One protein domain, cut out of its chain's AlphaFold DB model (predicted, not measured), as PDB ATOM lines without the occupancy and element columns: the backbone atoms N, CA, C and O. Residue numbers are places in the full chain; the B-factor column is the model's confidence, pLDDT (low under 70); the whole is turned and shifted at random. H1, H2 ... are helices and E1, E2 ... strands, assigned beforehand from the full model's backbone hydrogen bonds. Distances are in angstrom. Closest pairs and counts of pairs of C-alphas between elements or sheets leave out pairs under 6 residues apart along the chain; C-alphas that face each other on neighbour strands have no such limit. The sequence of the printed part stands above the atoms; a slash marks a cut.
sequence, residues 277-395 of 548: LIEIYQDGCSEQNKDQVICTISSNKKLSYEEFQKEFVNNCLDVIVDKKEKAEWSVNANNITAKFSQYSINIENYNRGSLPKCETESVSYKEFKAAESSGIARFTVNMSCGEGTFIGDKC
ATOM      1  N   LEU A 277       7.516 -51.577 251.897       85.44
ATOM      2  CA  LEU A 277       6.562 -52.450 252.562       85.44
ATOM      3  C   LEU A 277       5.151 -51.902 252.368       85.44
ATOM      4  O   LEU A 277       4.896 -50.711 252.560       85.44
ATOM      5  N   ILE A 278       4.227 -52.792 252.034       88.75
ATOM      6  CA  ILE A 278       2.794 -52.548 252.107       88.75
ATOM      7  C   ILE A 278       2.234 -53.434 253.214       88.75
ATOM      8  O   ILE A 278       2.367 -54.655 253.154       88.75
ATOM      9  N   GLU A 279       1.584 -52.823 254.198       88.62
ATOM     10  CA  GLU A 279       0.787 -53.533 255.200       88.62
ATOM     11  C   GLU A 279      -0.689 -53.445 254.817       88.62
ATOM     12  O   GLU A 279      -1.229 -52.357 254.583       88.62
ATOM     13  N   ILE A 280      -1.342 -54.601 254.756       88.88
ATOM     14  CA  ILE A 280      -2.767 -54.719 254.480       88.88
ATOM     15  C   ILE A 280      -3.497 -55.019 255.784       88.88
ATOM     16  O   ILE A 280      -3.263 -56.045 256.419       88.88
ATOM     17  N   TYR A 281      -4.411 -54.133 256.150       87.69
ATOM     18  CA  TYR A 281      -5.372 -54.285 257.235       87.69
ATOM     19  C   TYR A 281      -6.719 -54.727 256.666       87.69
ATOM     20  O   TYR A 281      -6.973 -54.599 255.469       87.69
ATOM     21  N   GLN A 282      -7.617 -55.193 257.523       84.12
ATOM     22  CA  GLN A 282      -8.992 -55.507 257.148       84.12
ATOM     23  C   GLN A 282      -9.934 -54.938 258.200       84.12
ATOM     24  O   GLN A 282      -9.670 -55.068 259.396       84.12
ATOM     25  N   ASP A 283     -11.024 -54.307 257.760       72.94
ATOM     26  CA  ASP A 283     -12.023 -53.800 258.696       72.94
ATOM     27  C   ASP A 283     -12.614 -54.966 259.498       72.94
ATOM     28  O   ASP A 283     -13.071 -55.971 258.950       72.94
ATOM     29  N   GLY A 284     -12.534 -54.840 260.824       65.44
ATOM     30  CA  GLY A 284     -12.778 -55.944 261.743       65.44
ATOM     31  C   GLY A 284     -14.204 -56.483 261.652       65.44
ATOM     32  O   GLY A 284     -15.175 -55.756 261.870       65.44
ATOM     33  N   CYS A 285     -14.321 -57.782 261.400       66.81
ATOM     34  CA  CYS A 285     -15.560 -58.536 261.517       66.81
ATOM     35  C   CYS A 285     -15.428 -59.590 262.628       66.81
ATOM     36  O   CYS A 285     -14.346 -60.132 262.875       66.81
ATOM     37  N   SER A 286     -16.541 -59.915 263.289       65.19
ATOM     38  CA  SER A 286     -16.576 -60.866 264.410       65.19
ATOM     39  C   SER A 286     -15.500 -60.556 265.472       65.19
ATOM     40  O   SER A 286     -15.587 -59.520 266.128       65.19
ATOM     41  N   GLU A 287     -14.501 -61.428 265.653       62.25
ATOM     42  CA  GLU A 287     -13.419 -61.274 266.642       62.25
ATOM     43  C   GLU A 287     -12.129 -60.656 266.062       62.25
ATOM     44  O   GLU A 287     -11.164 -60.440 266.794       62.25
ATOM     45  N   GLN A 288     -12.081 -60.371 264.757       65.00
ATOM     46  CA  GLN A 288     -10.874 -59.885 264.090       65.00
ATOM     47  C   GLN A 288     -10.599 -58.416 264.433       65.00
ATOM     48  O   GLN A 288     -11.439 -57.537 264.228       65.00
ATOM     49  N   ASN A 289      -9.396 -58.137 264.939       69.19
ATOM     50  CA  ASN A 289      -8.989 -56.781 265.280       69.19
ATOM     51  C   ASN A 289      -8.684 -55.971 264.007       69.19
ATOM     52  O   ASN A 289      -7.793 -56.329 263.244       69.19
ATOM     53  N   LYS A 290      -9.376 -54.841 263.824       73.31
ATOM     54  CA  LYS A 290      -9.153 -53.880 262.727       73.31
ATOM     55  C   LYS A 290      -7.721 -53.320 262.659       73.31
ATOM     56  O   LYS A 290      -7.283 -52.883 261.604       73.31
ATOM     57  N   ASP A 291      -7.010 -53.310 263.789       75.00
ATOM     58  CA  ASP A 291      -5.644 -52.789 263.898       75.00
ATOM     59  C   ASP A 291      -4.595 -53.902 263.653       75.00
ATOM     60  O   ASP A 291      -3.395 -53.672 263.802       75.00
ATOM     61  N   GLN A 292      -5.035 -55.110 263.270       75.94
ATOM     62  CA  GLN A 292      -4.179 -56.224 262.868       75.94
ATOM     63  C   GLN A 292      -3.863 -56.158 261.365       75.94
ATOM     64  O   GLN A 292      -4.763 -56.049 260.529       75.94
ATOM     65  N   VAL A 293      -2.582 -56.293 261.023       80.75
ATOM     66  CA  VAL A 293      -2.138 -56.552 259.647       80.75
ATOM     67  C   VAL A 293      -2.462 -58.004 259.297       80.75
ATOM     68  O   VAL A 293      -2.210 -58.893 260.095       80.75
ATOM     69  N   ILE A 294      -3.021 -58.248 258.117       79.69
ATOM     70  CA  ILE A 294      -3.418 -59.582 257.628       79.69
ATOM     71  C   ILE A 294      -2.606 -60.049 256.412       79.69
ATOM     72  O   ILE A 294      -2.762 -61.167 255.932       79.69
ATOM     73  N   CYS A 295      -1.783 -59.163 255.855       81.94
ATOM     74  CA  CYS A 295      -0.869 -59.451 254.761       81.94
ATOM     75  C   CYS A 295       0.203 -58.365 254.695       81.94
ATOM     76  O   CYS A 295      -0.087 -57.179 254.873       81.94
ATOM     77  N   THR A 296       1.426 -58.772 254.377       83.12
ATOM     78  CA  THR A 296       2.544 -57.888 254.048       83.12
ATOM     79  C   THR A 296       3.032 -58.165 252.633       83.12
ATOM     80  O   THR A 296       3.134 -59.314 252.212       83.12
ATOM     81  N   ILE A 297       3.351 -57.102 251.896       86.56
ATOM     82  CA  ILE A 297       4.003 -57.175 250.584       86.56
ATOM     83  C   ILE A 297       5.301 -56.378 250.681       86.56
ATOM     84  O   ILE A 297       5.262 -55.178 250.945       86.56
ATOM     85  N   SER A 298       6.441 -57.028 250.456       83.19
ATOM     86  CA  SER A 298       7.760 -56.386 250.446       83.19
ATOM     87  C   SER A 298       8.335 -56.308 249.032       83.19
ATOM     88  O   SER A 298       8.260 -57.284 248.285       83.19
ATOM     89  N   SER A 299       8.965 -55.189 248.675       85.62
ATOM     90  CA  SER A 299       9.634 -55.020 247.380       85.62
ATOM     91  C   SER A 299      10.871 -54.121 247.456       85.62
ATOM     92  O   SER A 299      10.978 -53.229 248.292       85.62
ATOM     93  N   ASN A 300      11.823 -54.305 246.538       85.88
ATOM     94  CA  ASN A 300      13.032 -53.475 246.438       85.88
ATOM     95  C   ASN A 300      12.815 -52.155 245.665       85.88
ATOM     96  O   ASN A 300      13.661 -51.262 245.687       85.88
ATOM     97  N   LYS A 301      11.664 -52.016 245.000       89.75
ATOM     98  CA  LYS A 301      11.225 -50.829 244.258       89.75
ATOM     99  C   LYS A 301       9.762 -50.503 244.555       89.75
ATOM    100  O   LYS A 301       9.020 -51.368 245.022       89.75
ATOM    101  N   LYS A 302       9.334 -49.281 244.230       93.44
ATOM    102  CA  LYS A 302       7.913 -48.909 244.249       93.44
ATOM    103  C   LYS A 302       7.177 -49.745 243.200       93.44
ATOM    104  O   LYS A 302       7.606 -49.781 242.048       93.44
ATOM    105  N   LEU A 303       6.117 -50.433 243.614       96.19
ATOM    106  CA  LEU A 303       5.295 -51.256 242.726       96.19
ATOM    107  C   LEU A 303       4.436 -50.374 241.811       96.19
ATOM    108  O   LEU A 303       3.789 -49.442 242.297       96.19
ATOM    109  N   SER A 304       4.388 -50.695 240.515       97.44
ATOM    110  CA  SER A 304       3.351 -50.168 239.618       97.44
ATOM    111  C   SER A 304       1.962 -50.694 240.010       97.44
ATOM    112  O   SER A 304       1.845 -51.619 240.817       97.44
ATOM    113  N   TYR A 305       0.898 -50.148 239.417       96.75
ATOM    114  CA  TYR A 305      -0.457 -50.694 239.553       96.75
ATOM    115  C   TYR A 305      -0.532 -52.203 239.250       96.75
ATOM    116  O   TYR A 305      -1.006 -52.964 240.092       96.75
ATOM    117  N   GLU A 306      -0.011 -52.659 238.106       96.25
ATOM    118  CA  GLU A 306      -0.013 -54.085 237.727       96.25
ATOM    119  C   GLU A 306       0.816 -54.956 238.685       96.25
ATOM    120  O   GLU A 306       0.421 -56.071 239.038       96.25
ATOM    121  N   GLU A 307       1.966 -54.453 239.143       97.06
ATOM    122  CA  GLU A 307       2.822 -55.180 240.083       97.06
ATOM    123  C   GLU A 307       2.160 -55.305 241.459       97.06
ATOM    124  O   GLU A 307       2.193 -56.377 242.059       97.06
ATOM    125  N   PHE A 308       1.486 -54.250 241.925       96.62
ATOM    126  CA  PHE A 308       0.699 -54.283 243.156       96.62
ATOM    127  C   PHE A 308      -0.421 -55.330 243.094       96.62
ATOM    128  O   PHE A 308      -0.549 -56.120 244.027       96.62
ATOM    129  N   GLN A 309      -1.187 -55.399 241.998       95.50
ATOM    130  CA  GLN A 309      -2.229 -56.423 241.817       95.50
ATOM    131  C   GLN A 309      -1.666 -57.841 241.951       95.50
ATOM    132  O   GLN A 309      -2.215 -58.684 242.664       95.50
ATOM    133  N   LYS A 310      -0.557 -58.103 241.250       93.50
ATOM    134  CA  LYS A 310       0.097 -59.410 241.218       93.50
ATOM    135  C   LYS A 310       0.598 -59.808 242.604       93.50
ATOM    136  O   LYS A 310       0.308 -60.914 243.058       93.50
ATOM    137  N   GLU A 311       1.314 -58.918 243.284       91.94
ATOM    138  CA  GLU A 311       1.842 -59.216 244.615       91.94
ATOM    139  C   GLU A 311       0.738 -59.306 245.677       91.94
ATOM    140  O   GLU A 311       0.822 -60.147 246.572       91.94
ATOM    141  N   PHE A 312      -0.354 -58.551 245.544       92.25
ATOM    142  CA  PHE A 312      -1.526 -58.703 246.404       92.25
ATOM    143  C   PHE A 312      -2.160 -60.100 246.269       92.25
ATOM    144  O   PHE A 312      -2.405 -60.764 247.275       92.25
ATOM    145  N   VAL A 313      -2.357 -60.602 245.041       90.94
ATOM    146  CA  VAL A 313      -2.906 -61.957 244.806       90.94
ATOM    147  C   VAL A 313      -1.960 -63.059 245.294       90.94
ATOM    148  O   VAL A 313      -2.407 -64.087 245.807       90.94
ATOM    149  N   ASN A 314      -0.649 -62.861 245.143       87.00
ATOM    150  CA  ASN A 314       0.345 -63.859 245.530       87.00
ATOM    151  C   ASN A 314       0.472 -64.020 247.049       87.00
ATOM    152  O   ASN A 314       0.558 -65.164 247.512       87.00
ATOM    153  N   ASN A 315       0.483 -62.903 247.784       83.38
ATOM    154  CA  ASN A 315       0.865 -62.850 249.196       83.38
ATOM    155  C   ASN A 315      -0.340 -62.731 250.156       83.38
ATOM    156  O   ASN A 315      -0.308 -63.309 251.239       83.38
ATOM    157  N   CYS A 316      -1.445 -62.072 249.775       85.44
ATOM    158  CA  CYS A 316      -2.560 -61.779 250.692       85.44
ATOM    159  C   CYS A 316      -3.612 -62.892 250.785       85.44
ATOM    160  O   CYS A 316      -4.806 -62.692 250.549       85.44
ATOM    161  N   LEU A 317      -3.167 -64.094 251.153       81.75
ATOM    162  CA  LEU A 317      -3.986 -65.311 251.103       81.75
ATOM    163  C   LEU A 317      -5.102 -65.356 252.136       81.75
ATOM    164  O   LEU A 317      -6.084 -66.066 251.936       81.75
ATOM    165  N   ASP A 318      -5.018 -64.560 253.198       76.56
ATOM    166  CA  ASP A 318      -6.136 -64.391 254.122       76.56
ATOM    167  C   ASP A 318      -7.360 -63.732 253.459       76.56
ATOM    168  O   ASP A 318      -8.490 -64.061 253.824       76.56
ATOM    169  N   VAL A 319      -7.162 -62.958 252.383       80.31
ATOM    170  CA  VAL A 319      -8.236 -62.354 251.571       80.31
ATOM    171  C   VAL A 319      -8.552 -63.152 250.298       80.31
ATOM    172  O   VAL A 319      -9.710 -63.239 249.896       80.31
ATOM    173  N   ILE A 320      -7.534 -63.717 249.641       85.19
ATOM    174  CA  ILE A 320      -7.664 -64.376 248.330       85.19
ATOM    175  C   ILE A 320      -8.159 -65.819 248.488       85.19
ATOM    176  O   ILE A 320      -7.455 -66.674 249.019       85.19
ATOM    177  N   VAL A 321      -9.361 -66.105 247.975       79.25
ATOM    178  CA  VAL A 321     -10.013 -67.424 248.108       79.25
ATOM    179  C   VAL A 321      -9.478 -68.451 247.098       79.25
ATOM    180  O   VAL A 321      -9.260 -69.605 247.458       79.25
ATOM    181  N   ASP A 322      -9.226 -68.043 245.849       80.38
ATOM    182  CA  ASP A 322      -8.577 -68.874 244.824       80.38
ATOM    183  C   ASP A 322      -7.541 -68.047 244.047       80.38
ATOM    184  O   ASP A 322      -7.889 -67.093 243.356       80.38
ATOM    185  N   LYS A 323      -6.258 -68.434 244.127       80.38
ATOM    186  CA  LYS A 323      -5.174 -67.774 243.375       80.38
ATOM    187  C   LYS A 323      -5.240 -68.019 241.859       80.38
ATOM    188  O   LYS A 323      -4.531 -67.353 241.108       80.38
ATOM    189  N   LYS A 324      -5.990 -69.028 241.398       84.44
ATOM    190  CA  LYS A 324      -6.120 -69.368 239.968       84.44
ATOM    191  C   LYS A 324      -7.193 -68.540 239.272       84.44
ATOM    192  O   LYS A 324      -7.164 -68.418 238.046       84.44
ATOM    193  N   GLU A 325      -8.134 -67.992 240.035       88.00
ATOM    194  CA  GLU A 325      -9.163 -67.111 239.512       88.00
ATOM    195  C   GLU A 325      -8.553 -65.748 239.158       88.00
ATOM    196  O   GLU A 325      -7.878 -65.111 239.968       88.00
ATOM    197  N   LYS A 326      -8.780 -65.288 237.925       89.50
ATOM    198  CA  LYS A 326      -8.362 -63.950 237.499       89.50
ATOM    199  C   LYS A 326      -9.413 -62.933 237.929       89.50
ATOM    200  O   LYS A 326     -10.543 -63.002 237.455       89.50
ATOM    201  N   ALA A 327      -9.021 -61.979 238.764       93.38
ATOM    202  CA  ALA A 327      -9.872 -60.849 239.105       93.38
ATOM    203  C   ALA A 327      -9.980 -59.835 237.953       93.38
ATOM    204  O   ALA A 327      -8.999 -59.541 237.266       93.38
ATOM    205  N   GLU A 328     -11.165 -59.251 237.796       95.81
ATOM    206  CA  GLU A 328     -11.382 -58.005 237.061       95.81
ATOM    207  C   GLU A 328     -10.961 -56.838 237.969       95.81
ATOM    208  O   GLU A 328     -11.600 -56.580 238.991       95.81
ATOM    209  N   TRP A 329      -9.873 -56.150 237.622       96.75
ATOM    210  CA  TRP A 329      -9.359 -55.015 238.391       96.75
ATOM    211  C   TRP A 329      -9.870 -53.679 237.856       96.75
ATOM    212  O   TRP A 329     -10.048 -53.497 236.653       96.75
ATOM    213  N   SER A 330     -10.074 -52.722 238.758       95.88
ATOM    214  CA  SER A 330     -10.376 -51.331 238.421       95.88
ATOM    215  C   SER A 330      -9.810 -50.385 239.477       95.88
ATOM    216  O   SER A 330      -9.703 -50.743 240.650       95.88
ATOM    217  N   VAL A 331      -9.463 -49.168 239.061       96.12
ATOM    218  CA  VAL A 331      -8.852 -48.137 239.906       96.12
ATOM    219  C   VAL A 331      -9.563 -46.801 239.725       96.12
ATOM    220  O   VAL A 331     -10.019 -46.461 238.633       96.12
ATOM    221  N   ASN A 332      -9.669 -46.040 240.809       91.12
ATOM    222  CA  ASN A 332     -10.097 -44.647 240.794       91.12
ATOM    223  C   ASN A 332      -9.288 -43.830 241.819       91.12
ATOM    224  O   ASN A 332      -8.389 -44.343 242.479       91.12
ATOM    225  N   ALA A 333      -9.621 -42.547 241.974       87.06
ATOM    226  CA  ALA A 333      -8.889 -41.623 242.841       87.06
ATOM    227  C   ALA A 333      -8.854 -42.006 244.339       87.06
ATOM    228  O   ALA A 333      -8.010 -41.478 245.062       87.06
ATOM    229  N   ASN A 334      -9.759 -42.880 244.800       88.81
ATOM    230  CA  ASN A 334      -9.931 -43.223 246.212       88.81
ATOM    231  C   ASN A 334      -9.555 -44.677 246.535       88.81
ATOM    232  O   ASN A 334      -9.029 -44.929 247.621       88.81
ATOM    233  N   ASN A 335      -9.846 -45.621 245.631       94.25
ATOM    234  CA  ASN A 335      -9.684 -47.053 245.880       94.25
ATOM    235  C   ASN A 335      -9.358 -47.878 244.621       94.25
ATOM    236  O   ASN A 335      -9.517 -47.429 243.481       94.25
ATOM    237  N   ILE A 336      -8.900 -49.108 244.865       96.88
ATOM    238  CA  ILE A 336      -8.728 -50.167 243.865       96.88
ATOM    239  C   ILE A 336      -9.730 -51.279 244.183       96.88
ATOM    240  O   ILE A 336      -9.797 -51.746 245.314       96.88
ATOM    241  N   THR A 337     -10.491 -51.736 243.190       96.38
ATOM    242  CA  THR A 337     -11.426 -52.861 243.333       96.38
ATOM    243  C   THR A 337     -10.951 -54.060 242.516       96.38
ATOM    244  O   THR A 337     -10.714 -53.930 241.315       96.38
ATOM    245  N   ALA A 338     -10.873 -55.228 243.155       95.00
ATOM    246  CA  ALA A 338     -10.653 -56.533 242.534       95.00
ATOM    247  C   ALA A 338     -11.947 -57.351 242.591       95.00
ATOM    248  O   ALA A 338     -12.449 -57.652 243.675       95.00
ATOM    249  N   LYS A 339     -12.501 -57.729 241.440       94.06
ATOM    250  CA  LYS A 339     -13.763 -58.471 241.354       94.06
ATOM    251  C   LYS A 339     -13.538 -59.894 240.848       94.06
ATOM    252  O   LYS A 339     -13.013 -60.101 239.759       94.06
ATOM    253  N   PHE A 340     -13.987 -60.857 241.639       91.12
ATOM    254  CA  PHE A 340     -13.997 -62.289 241.360       91.12
ATOM    255  C   PHE A 340     -15.443 -62.739 241.069       91.12
ATOM    256  O   PHE A 340     -16.391 -61.956 241.181       91.12
ATOM    257  N   SER A 341     -15.650 -64.002 240.700       87.31
ATOM    258  CA  SER A 341     -16.986 -64.535 240.391       87.31
ATOM    259  C   SER A 341     -17.903 -64.644 241.613       87.31
ATOM    260  O   SER A 341     -19.117 -64.504 241.468       87.31
ATOM    261  N   GLN A 342     -17.344 -64.898 242.803       82.06
ATOM    262  CA  GLN A 342     -18.098 -65.100 244.052       82.06
ATOM    263  C   GLN A 342     -17.938 -63.966 245.077       82.06
ATOM    264  O   GLN A 342     -18.629 -63.971 246.093       82.06
ATOM    265  N   TYR A 343     -17.034 -63.008 244.856       89.00
ATOM    266  CA  TYR A 343     -16.744 -61.925 245.801       89.00
ATOM    267  C   TYR A 343     -16.027 -60.754 245.117       89.00
ATOM    268  O   TYR A 343     -15.525 -60.875 244.002       89.00
ATOM    269  N   SER A 344     -15.949 -59.612 245.789       91.56
ATOM    270  CA  SER A 344     -15.110 -58.485 245.381       91.56
ATOM    271  C   SER A 344     -14.398 -57.878 246.580       91.56
ATOM    272  O   SER A 344     -15.003 -57.713 247.640       91.56
ATOM    273  N   ILE A 345     -13.140 -57.501 246.391       92.69
ATOM    274  CA  ILE A 345     -12.309 -56.806 247.371       92.69
ATOM    275  C   ILE A 345     -12.215 -55.340 246.950       92.69
ATOM    276  O   ILE A 345     -11.823 -55.044 245.824       92.69
ATOM    277  N   ASN A 346     -12.543 -54.430 247.859       93.81
ATOM    278  CA  ASN A 346     -12.272 -53.004 247.747       93.81
ATOM    279  C   ASN A 346     -11.061 -52.666 248.629       93.81
ATOM    280  O   ASN A 346     -11.057 -53.017 249.808       93.81
ATOM    281  N   ILE A 347     -10.039 -52.027 248.066       95.25
ATOM    282  CA  ILE A 347      -8.770 -51.695 248.725       95.25
ATOM    283  C   ILE A 347      -8.677 -50.176 248.844       95.25
ATOM    284  O   ILE A 347      -8.695 -49.481 247.827       95.25
ATOM    285  N   GLU A 348      -8.552 -49.660 250.064       94.62
ATOM    286  CA  GLU A 348      -8.603 -48.223 250.359       94.62
ATOM    287  C   GLU A 348      -7.357 -47.737 251.112       94.62
ATOM    288  O   GLU A 348      -6.664 -48.502 251.784       94.62
ATOM    289  N   ASN A 349      -7.066 -46.439 251.010       93.62
ATOM    290  CA  ASN A 349      -5.963 -45.806 251.735       93.62
ATOM    291  C   ASN A 349      -6.238 -45.774 253.246       93.62
ATOM    292  O   ASN A 349      -7.284 -45.273 253.650       93.62
ATOM    293  N   TYR A 350      -5.290 -46.229 254.078       87.69
ATOM    294  CA  TYR A 350      -5.451 -46.208 255.536       87.69
ATOM    295  C   TYR A 350      -4.810 -44.969 256.184       87.69
ATOM    296  O   TYR A 350      -5.504 -43.999 256.481       87.69
ATOM    297  N   ASN A 351      -3.489 -44.965 256.421       84.81
ATOM    298  CA  ASN A 351      -2.818 -43.848 257.115       84.81
ATOM    299  C   ASN A 351      -1.341 -43.585 256.738       84.81
ATOM    300  O   ASN A 351      -0.724 -42.671 257.292       84.81
ATOM    301  N   ARG A 352      -0.752 -44.349 255.807       87.88
ATOM    302  CA  ARG A 352       0.607 -44.124 255.276       87.88
ATOM    303  C   ARG A 352       0.650 -44.485 253.790       87.88
ATOM    304  O   ARG A 352       0.028 -45.464 253.389       87.88
ATOM    305  N   GLY A 353       1.405 -43.725 252.996       91.50
ATOM    306  CA  GLY A 353       1.461 -43.903 251.540       91.50
ATOM    307  C   GLY A 353       0.134 -43.590 250.835       91.50
ATOM    308  O   GLY A 353      -0.764 -42.990 251.427       91.50
ATOM    309  N   SER A 354       0.017 -43.991 249.569       95.25
ATOM    310  CA  SER A 354      -1.256 -44.017 248.842       95.25
ATOM    311  C   SER A 354      -1.256 -45.046 247.710       95.25
ATOM    312  O   SER A 354      -0.231 -45.278 247.070       95.25
ATOM    313  N   LEU A 355      -2.426 -45.608 247.420       96.38
ATOM    314  CA  LEU A 355      -2.690 -46.405 246.224       96.38
ATOM    315  C   LEU A 355      -2.449 -45.573 244.941       96.38
ATOM    316  O   LEU A 355      -2.610 -44.345 244.978       96.38
ATOM    317  N   PRO A 356      -2.108 -46.221 243.809       95.50
ATOM    318  CA  PRO A 356      -2.214 -45.626 242.476       95.50
ATOM    319  C   PRO A 356      -3.632 -45.096 242.225       95.50
ATOM    320  O   PRO A 356      -4.603 -45.768 242.569       95.50
ATOM    321  N   LYS A 357      -3.765 -43.928 241.590       93.75
ATOM    322  CA  LYS A 357      -5.067 -43.339 241.206       93.75
ATOM    323  C   LYS A 357      -5.489 -43.696 239.783       93.75
ATOM    324  O   LYS A 357      -6.636 -43.461 239.399       93.75
ATOM    325  N   CYS A 358      -4.563 -44.236 238.996       93.44
ATOM    326  CA  CYS A 358      -4.768 -44.728 237.640       93.44
ATOM    327  C   CYS A 358      -3.742 -45.825 237.307       93.44
ATOM    328  O   CYS A 358      -2.798 -46.067 238.061       93.44
ATOM    329  N   GLU A 359      -3.917 -46.481 236.161       94.44
ATOM    330  CA  GLU A 359      -3.153 -47.680 235.786       94.44
ATOM    331  C   GLU A 359      -1.667 -47.410 235.492       94.44
ATOM    332  O   GLU A 359      -0.839 -48.310 235.587       94.44
ATOM    333  N   THR A 360      -1.317 -46.161 235.174       94.00
ATOM    334  CA  THR A 360       0.064 -45.723 234.919       94.00
ATOM    335  C   THR A 360       0.799 -45.250 236.175       94.00
ATOM    336  O   THR A 360       1.992 -44.958 236.110       94.00
ATOM    337  N   GLU A 361       0.108 -45.115 237.310       95.31
ATOM    338  CA  GLU A 361       0.720 -44.699 238.572       95.31
ATOM    339  C   GLU A 361       1.341 -45.883 239.335       95.31
ATOM    340  O   GLU A 361       1.037 -47.058 239.120       95.31
ATOM    341  N   SER A 362       2.247 -45.550 240.254       96.38
ATOM    342  CA  SER A 362       2.845 -46.490 241.205       96.38
ATOM    343  C   SER A 362       2.323 -46.228 242.611       96.38
ATOM    344  O   SER A 362       1.867 -45.126 242.919       96.38
ATOM    345  N   VAL A 363       2.429 -47.230 243.480       96.62
ATOM    346  CA  VAL A 363       2.162 -47.070 244.910       96.62
ATOM    347  C   VAL A 363       3.067 -45.965 245.468       96.62
ATOM    348  O   VAL A 363       4.283 -45.970 245.260       96.62
ATOM    349  N   SER A 364       2.471 -45.018 246.189       94.81
ATOM    350  CA  SER A 364       3.196 -44.016 246.964       94.81
ATOM    351  C   SER A 364       3.442 -44.535 248.375       94.81
ATOM    352  O   SER A 364       2.576 -45.167 248.976       94.81
ATOM    353  N   TYR A 365       4.613 -44.230 248.925       91.38
ATOM    354  CA  TYR A 365       5.069 -44.721 250.220       91.38
ATOM    355  C   TYR A 365       5.498 -43.543 251.096       91.38
ATOM    356  O   TYR A 365       6.066 -42.567 250.607       91.38
ATOM    357  N   LYS A 366       5.249 -43.639 252.403       88.25
ATOM    358  CA  LYS A 366       5.817 -42.728 253.396       88.25
ATOM    359  C   LYS A 366       7.234 -43.195 253.725       88.25
ATOM    360  O   LYS A 366       7.403 -44.237 254.347       88.25
ATOM    361  N   GLU A 367       8.223 -42.413 253.319       81.00
ATOM    362  CA  GLU A 367       9.640 -42.625 253.637       81.00
ATOM    363  C   GLU A 367      10.022 -41.820 254.899       81.00
ATOM    364  O   GLU A 367       9.427 -40.775 255.190       81.00
ATOM    365  N   PHE A 368      10.984 -42.320 255.674       71.12
ATOM    366  CA  PHE A 368      11.478 -41.718 256.915       71.12
ATOM    367  C   PHE A 368      12.868 -41.116 256.679       71.12
ATOM    368  O   PHE A 368      13.729 -41.738 256.064       71.12
ATOM    369  N   LYS A 369      13.120 -39.905 257.187       61.75
ATOM    370  CA  LYS A 369      14.357 -39.156 256.889       61.75
ATOM    371  C   LYS A 369      15.629 -39.699 257.561       61.75
ATOM    372  O   LYS A 369      16.705 -39.203 257.249       61.75
ATOM    373  N   ALA A 370      15.517 -40.642 258.498       54.91
ATOM    374  CA  ALA A 370      16.627 -41.060 259.355       54.91
ATOM    375  C   ALA A 370      17.701 -41.907 258.641       54.91
ATOM    376  O   ALA A 370      18.830 -41.964 259.119       54.91
ATOM    377  N   ALA A 371      17.375 -42.535 257.502       50.25
ATOM    378  CA  ALA A 371      18.322 -43.250 256.641       50.25
ATOM    379  C   ALA A 371      17.693 -43.573 255.267       50.25
ATOM    380  O   ALA A 371      16.658 -43.012 254.909       50.25
ATOM    381  N   GLU A 372      18.257 -44.537 254.525       57.66
ATOM    382  CA  GLU A 372      17.587 -45.230 253.411       57.66
ATOM    383  C   GLU A 372      16.422 -46.118 253.909       57.66
ATOM    384  O   GLU A 372      16.415 -47.341 253.752       57.66
ATOM    385  N   SER A 373      15.432 -45.496 254.551       62.62
ATOM    386  CA  SER A 373      14.302 -46.185 255.170       62.62
ATOM    387  C   SER A 373      13.518 -47.023 254.168       62.62
ATOM    388  O   SER A 373      13.376 -46.624 253.006       62.62
ATOM    389  N   SER A 374      12.891 -48.095 254.646       71.38
ATOM    390  CA  SER A 374      11.800 -48.706 253.908       71.38
ATOM    391  C   SER A 374      10.641 -47.723 253.798       71.38
ATOM    392  O   SER A 374      10.100 -47.246 254.798       71.38
ATOM    393  N   GLY A 375      10.247 -47.416 252.565       83.19
ATOM    394  CA  GLY A 375       9.024 -46.670 252.329       83.19
ATOM    395  C   GLY A 375       7.833 -47.540 252.718       83.19
ATOM    396  O   GLY A 375       7.696 -48.651 252.213       83.19
ATOM    397  N   ILE A 376       6.949 -47.033 253.578       86.81
ATOM    398  CA  ILE A 376       5.751 -47.763 254.006       86.81
ATOM    399  C   ILE A 376       4.465 -47.213 253.384       86.81
ATOM    400  O   ILE A 376       4.182 -46.013 253.446       86.81
ATOM    401  N   ALA A 377       3.636 -48.115 252.863       91.25
ATOM    402  CA  ALA A 377       2.237 -47.870 252.551       91.25
ATOM    403  C   ALA A 377       1.328 -48.761 253.415       91.25
ATOM    404  O   ALA A 377       1.711 -49.858 253.817       91.25
ATOM    405  N   ARG A 378       0.129 -48.274 253.736       91.56
ATOM    406  CA  ARG A 378      -0.856 -48.973 254.569       91.56
ATOM    407  C   ARG A 378      -2.236 -48.852 253.952       91.56
ATOM    408  O   ARG A 378      -2.724 -47.732 253.773       91.56
ATOM    409  N   PHE A 379      -2.862 -49.990 253.679       92.81
ATOM    410  CA  PHE A 379      -4.171 -50.069 253.031       92.81
ATOM    411  C   PHE A 379      -5.129 -50.940 253.833       92.81
ATOM    412  O   PHE A 379      -4.696 -51.872 254.505       92.81
ATOM    413  N   THR A 380      -6.424 -50.663 253.728       91.94
ATOM    414  CA  THR A 380      -7.478 -51.496 254.317       91.94
ATOM    415  C   THR A 380      -8.235 -52.210 253.209       91.94
ATOM    416  O   THR A 380      -8.549 -51.602 252.185       91.94
ATOM    417  N   VAL A 381      -8.547 -53.491 253.407       91.44
ATOM    418  CA  VAL A 381      -9.407 -54.262 252.505       91.44
ATOM    419  C   VAL A 381     -10.800 -54.450 253.085       91.44
ATOM    420  O   VAL A 381     -10.978 -54.785 254.255       91.44
ATOM    421  N   ASN A 382     -11.790 -54.292 252.218       88.88
ATOM    422  CA  ASN A 382     -13.197 -54.526 252.486       88.88
ATOM    423  C   ASN A 382     -13.728 -55.548 251.484       88.88
ATOM    424  O   ASN A 382     -13.722 -55.301 250.277       88.88
ATOM    425  N   MET A 383     -14.184 -56.706 251.966       87.62
ATOM    426  CA  MET A 383     -14.724 -57.755 251.102       87.62
ATOM    427  C   MET A 383     -16.252 -57.705 251.055       87.62
ATOM    428  O   MET A 383     -16.922 -57.651 252.080       87.62
ATOM    429  N   SER A 384     -16.799 -57.760 249.844       88.12
ATOM    430  CA  SER A 384     -18.225 -57.944 249.573       88.12
ATOM    431  C   SER A 384     -18.451 -59.309 248.933       88.12
ATOM    432  O   SER A 384     -17.808 -59.646 247.941       88.12
ATOM    433  N   CYS A 385     -19.366 -60.091 249.495       87.31
ATOM    434  CA  CYS A 385     -19.663 -61.445 249.034       87.31
ATOM    435  C   CYS A 385     -20.804 -61.457 247.999       87.31
ATOM    436  O   CYS A 385     -21.738 -60.655 248.084       87.31
ATOM    437  N   GLY A 386     -20.717 -62.344 247.006       83.31
ATOM    438  CA  GLY A 386     -21.686 -62.489 245.916       83.31
ATOM    439  C   GLY A 386     -22.958 -63.253 246.305       83.31
ATOM    440  O   GLY A 386     -23.112 -63.725 247.435       83.31
ATOM    441  N   GLU A 387     -23.895 -63.404 245.360       82.56
ATOM    442  CA  GLU A 387     -25.137 -64.151 245.618       82.56
ATOM    443  C   GLU A 387     -24.855 -65.597 246.062       82.56
ATOM    444  O   GLU A 387     -24.017 -66.299 245.504       82.56
ATOM    445  N   GLY A 388     -25.595 -66.064 247.070       83.12
ATOM    446  CA  GLY A 388     -25.405 -67.382 247.675       83.12
ATOM    447  C   GLY A 388     -24.255 -67.472 248.683       83.12
ATOM    448  O   GLY A 388     -23.977 -68.576 249.149       83.12
ATOM    449  N   THR A 389     -23.622 -66.354 249.056       87.12
ATOM    450  CA  THR A 389     -22.553 -66.305 250.071       87.12
ATOM    451  C   THR A 389     -22.770 -65.187 251.103       87.12
ATOM    452  O   THR A 389     -23.596 -64.297 250.902       87.12
ATOM    453  N   PHE A 390     -22.058 -65.248 252.233       86.50
ATOM    454  CA  PHE A 390     -22.065 -64.248 253.313       86.50
ATOM    455  C   PHE A 390     -20.657 -64.057 253.898       86.50
ATOM    456  O   PHE A 390     -19.802 -64.924 253.733       86.50
ATOM    457  N   ILE A 391     -20.411 -62.945 254.599       85.12
ATOM    458  CA  ILE A 391     -19.146 -62.709 255.316       85.12
ATOM    459  C   ILE A 391     -19.150 -63.554 256.599       85.12
ATOM    460  O   ILE A 391     -19.942 -63.295 257.503       85.12
ATOM    461  N   GLY A 392     -18.294 -64.575 256.651       78.12
ATOM    462  CA  GLY A 392     -18.110 -65.456 257.803       78.12
ATOM    463  C   GLY A 392     -16.872 -65.107 258.632       78.12
ATOM    464  O   GLY A 392     -16.411 -63.964 258.656       78.12
ATOM    465  N   ASP A 393     -16.325 -66.117 259.310       73.12
ATOM    466  CA  ASP A 393     -15.135 -65.976 260.154       73.12
ATOM    467  C   ASP A 393     -13.911 -65.501 259.356       73.12
ATOM    468  O   ASP A 393     -13.753 -65.807 258.171       73.12
ATOM    469  N   LYS A 394     -13.037 -64.730 260.019       71.62
ATOM    470  CA  LYS A 394     -11.895 -64.027 259.397       71.62
ATOM    471  C   LYS A 394     -12.273 -63.211 258.149       71.62
ATOM    472  O   LYS A 394     -11.530 -63.130 257.175       71.62
ATOM    473  N   CYS A 395     -13.499 -62.698 258.146       78.81
ATOM    474  CA  CYS A 395     -14.109 -61.884 257.099       78.81
ATOM    475  C   CYS A 395     -14.171 -62.552 255.720       78.81
ATOM    476  O   CYS A 395     -14.346 -61.866 254.713       78.81
TER     477      CYS A 395
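Overview. This is residues 277 to 395 of the 548 residues of an uncharacterized protein of Piromyces finnis (UniProt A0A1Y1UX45). One twisted sheet of six strands curls round a single helix, H1, with the two longest strands, E6 and E5, side by side within it. The hairpin E1 and E2 makes one edge of the sheet, the short hairpin E3 and E4 makes the other, and the small strand E7 lies beyond the last residues of E6, at one end of the long axis. You have 119 residues, with one named helix and seven named strands in the order E1 E2 H1 E3 E4 E5 E6 E7; the sheet's order is E2 E1 E6 E5 E4 E3, mixed. The class is mostly strand, though under half of the residues are in named elements. The whole is compact, with a radius of gyration of the C-alphas of 14.3 A, and elongated, spanning 50 by 32 by 24 A.

Arrangement. Begin at E6, residues 375 to 385, an inner strand. Beside it E1, residues 277 to 282, is parallel at 30 degrees; look for N 279 and O 377, 3.0 A apart. E2, residues 293 to 299, an edge strand, is antiparallel to E1 at 159 degrees, with N 280 and O 295 at 2.9 A; the two form a hairpin. Next to E6 you also find E5, residues 343 to 352, antiparallel at 151 degrees, with N 346 and O 382 at 2.8 A; these too form a hairpin. E4, residues 335 to 339, is antiparallel to E5 at 159 degrees, with N 338 and O 345 at 2.8 A, again a hairpin. The edge strand E3, residues 328 to 331, is antiparallel to E4 at 171 degrees, with N 330 and O 337 at 2.9 A, also a hairpin. E3 E4 E5 E6 are a meander, each strand the antiparallel neighbour of the one before. H1, residues 305 to 315, is on the sheet, which curls round it; helix on one face of a sheet makes two layers. The closest C-alphas of E2 and H1 are those of Ile 297 and Asn 315, 6.6 A apart. In H1 every O i to N i+4 pair is within hydrogen-bond range. E7, residues 389 to 391, pairs with no named strand; its closest C-alphas to E6 are Ile 391 and Cys 385, 6.4 A apart.

Along the chain. Find C-alpha 375 at (9.024, -46.670, 252.329); from there E6 runs 32.4 A to C-alpha 385. E5 covers 26.6 A, E2 17.1 A, E1 16.5 A and H1 15.6 A. E1 begins at C-alpha 277, (6.562, -52.450, 252.562), and E7 ends at C-alpha 391, (-19.146, -62.709, 255.316).

Size, cuts and confidence. The two C-alphas farthest apart, those of Ala 370 and Gly 388, are 51.0 A apart. The printed part has no cut. The links H1 to E3 and E5 to E6 are long, with 12 and 22 residues. Mean pLDDT of the printed part is 85.7; look for values under 70 at residues 284 to 289 and 369 to 373.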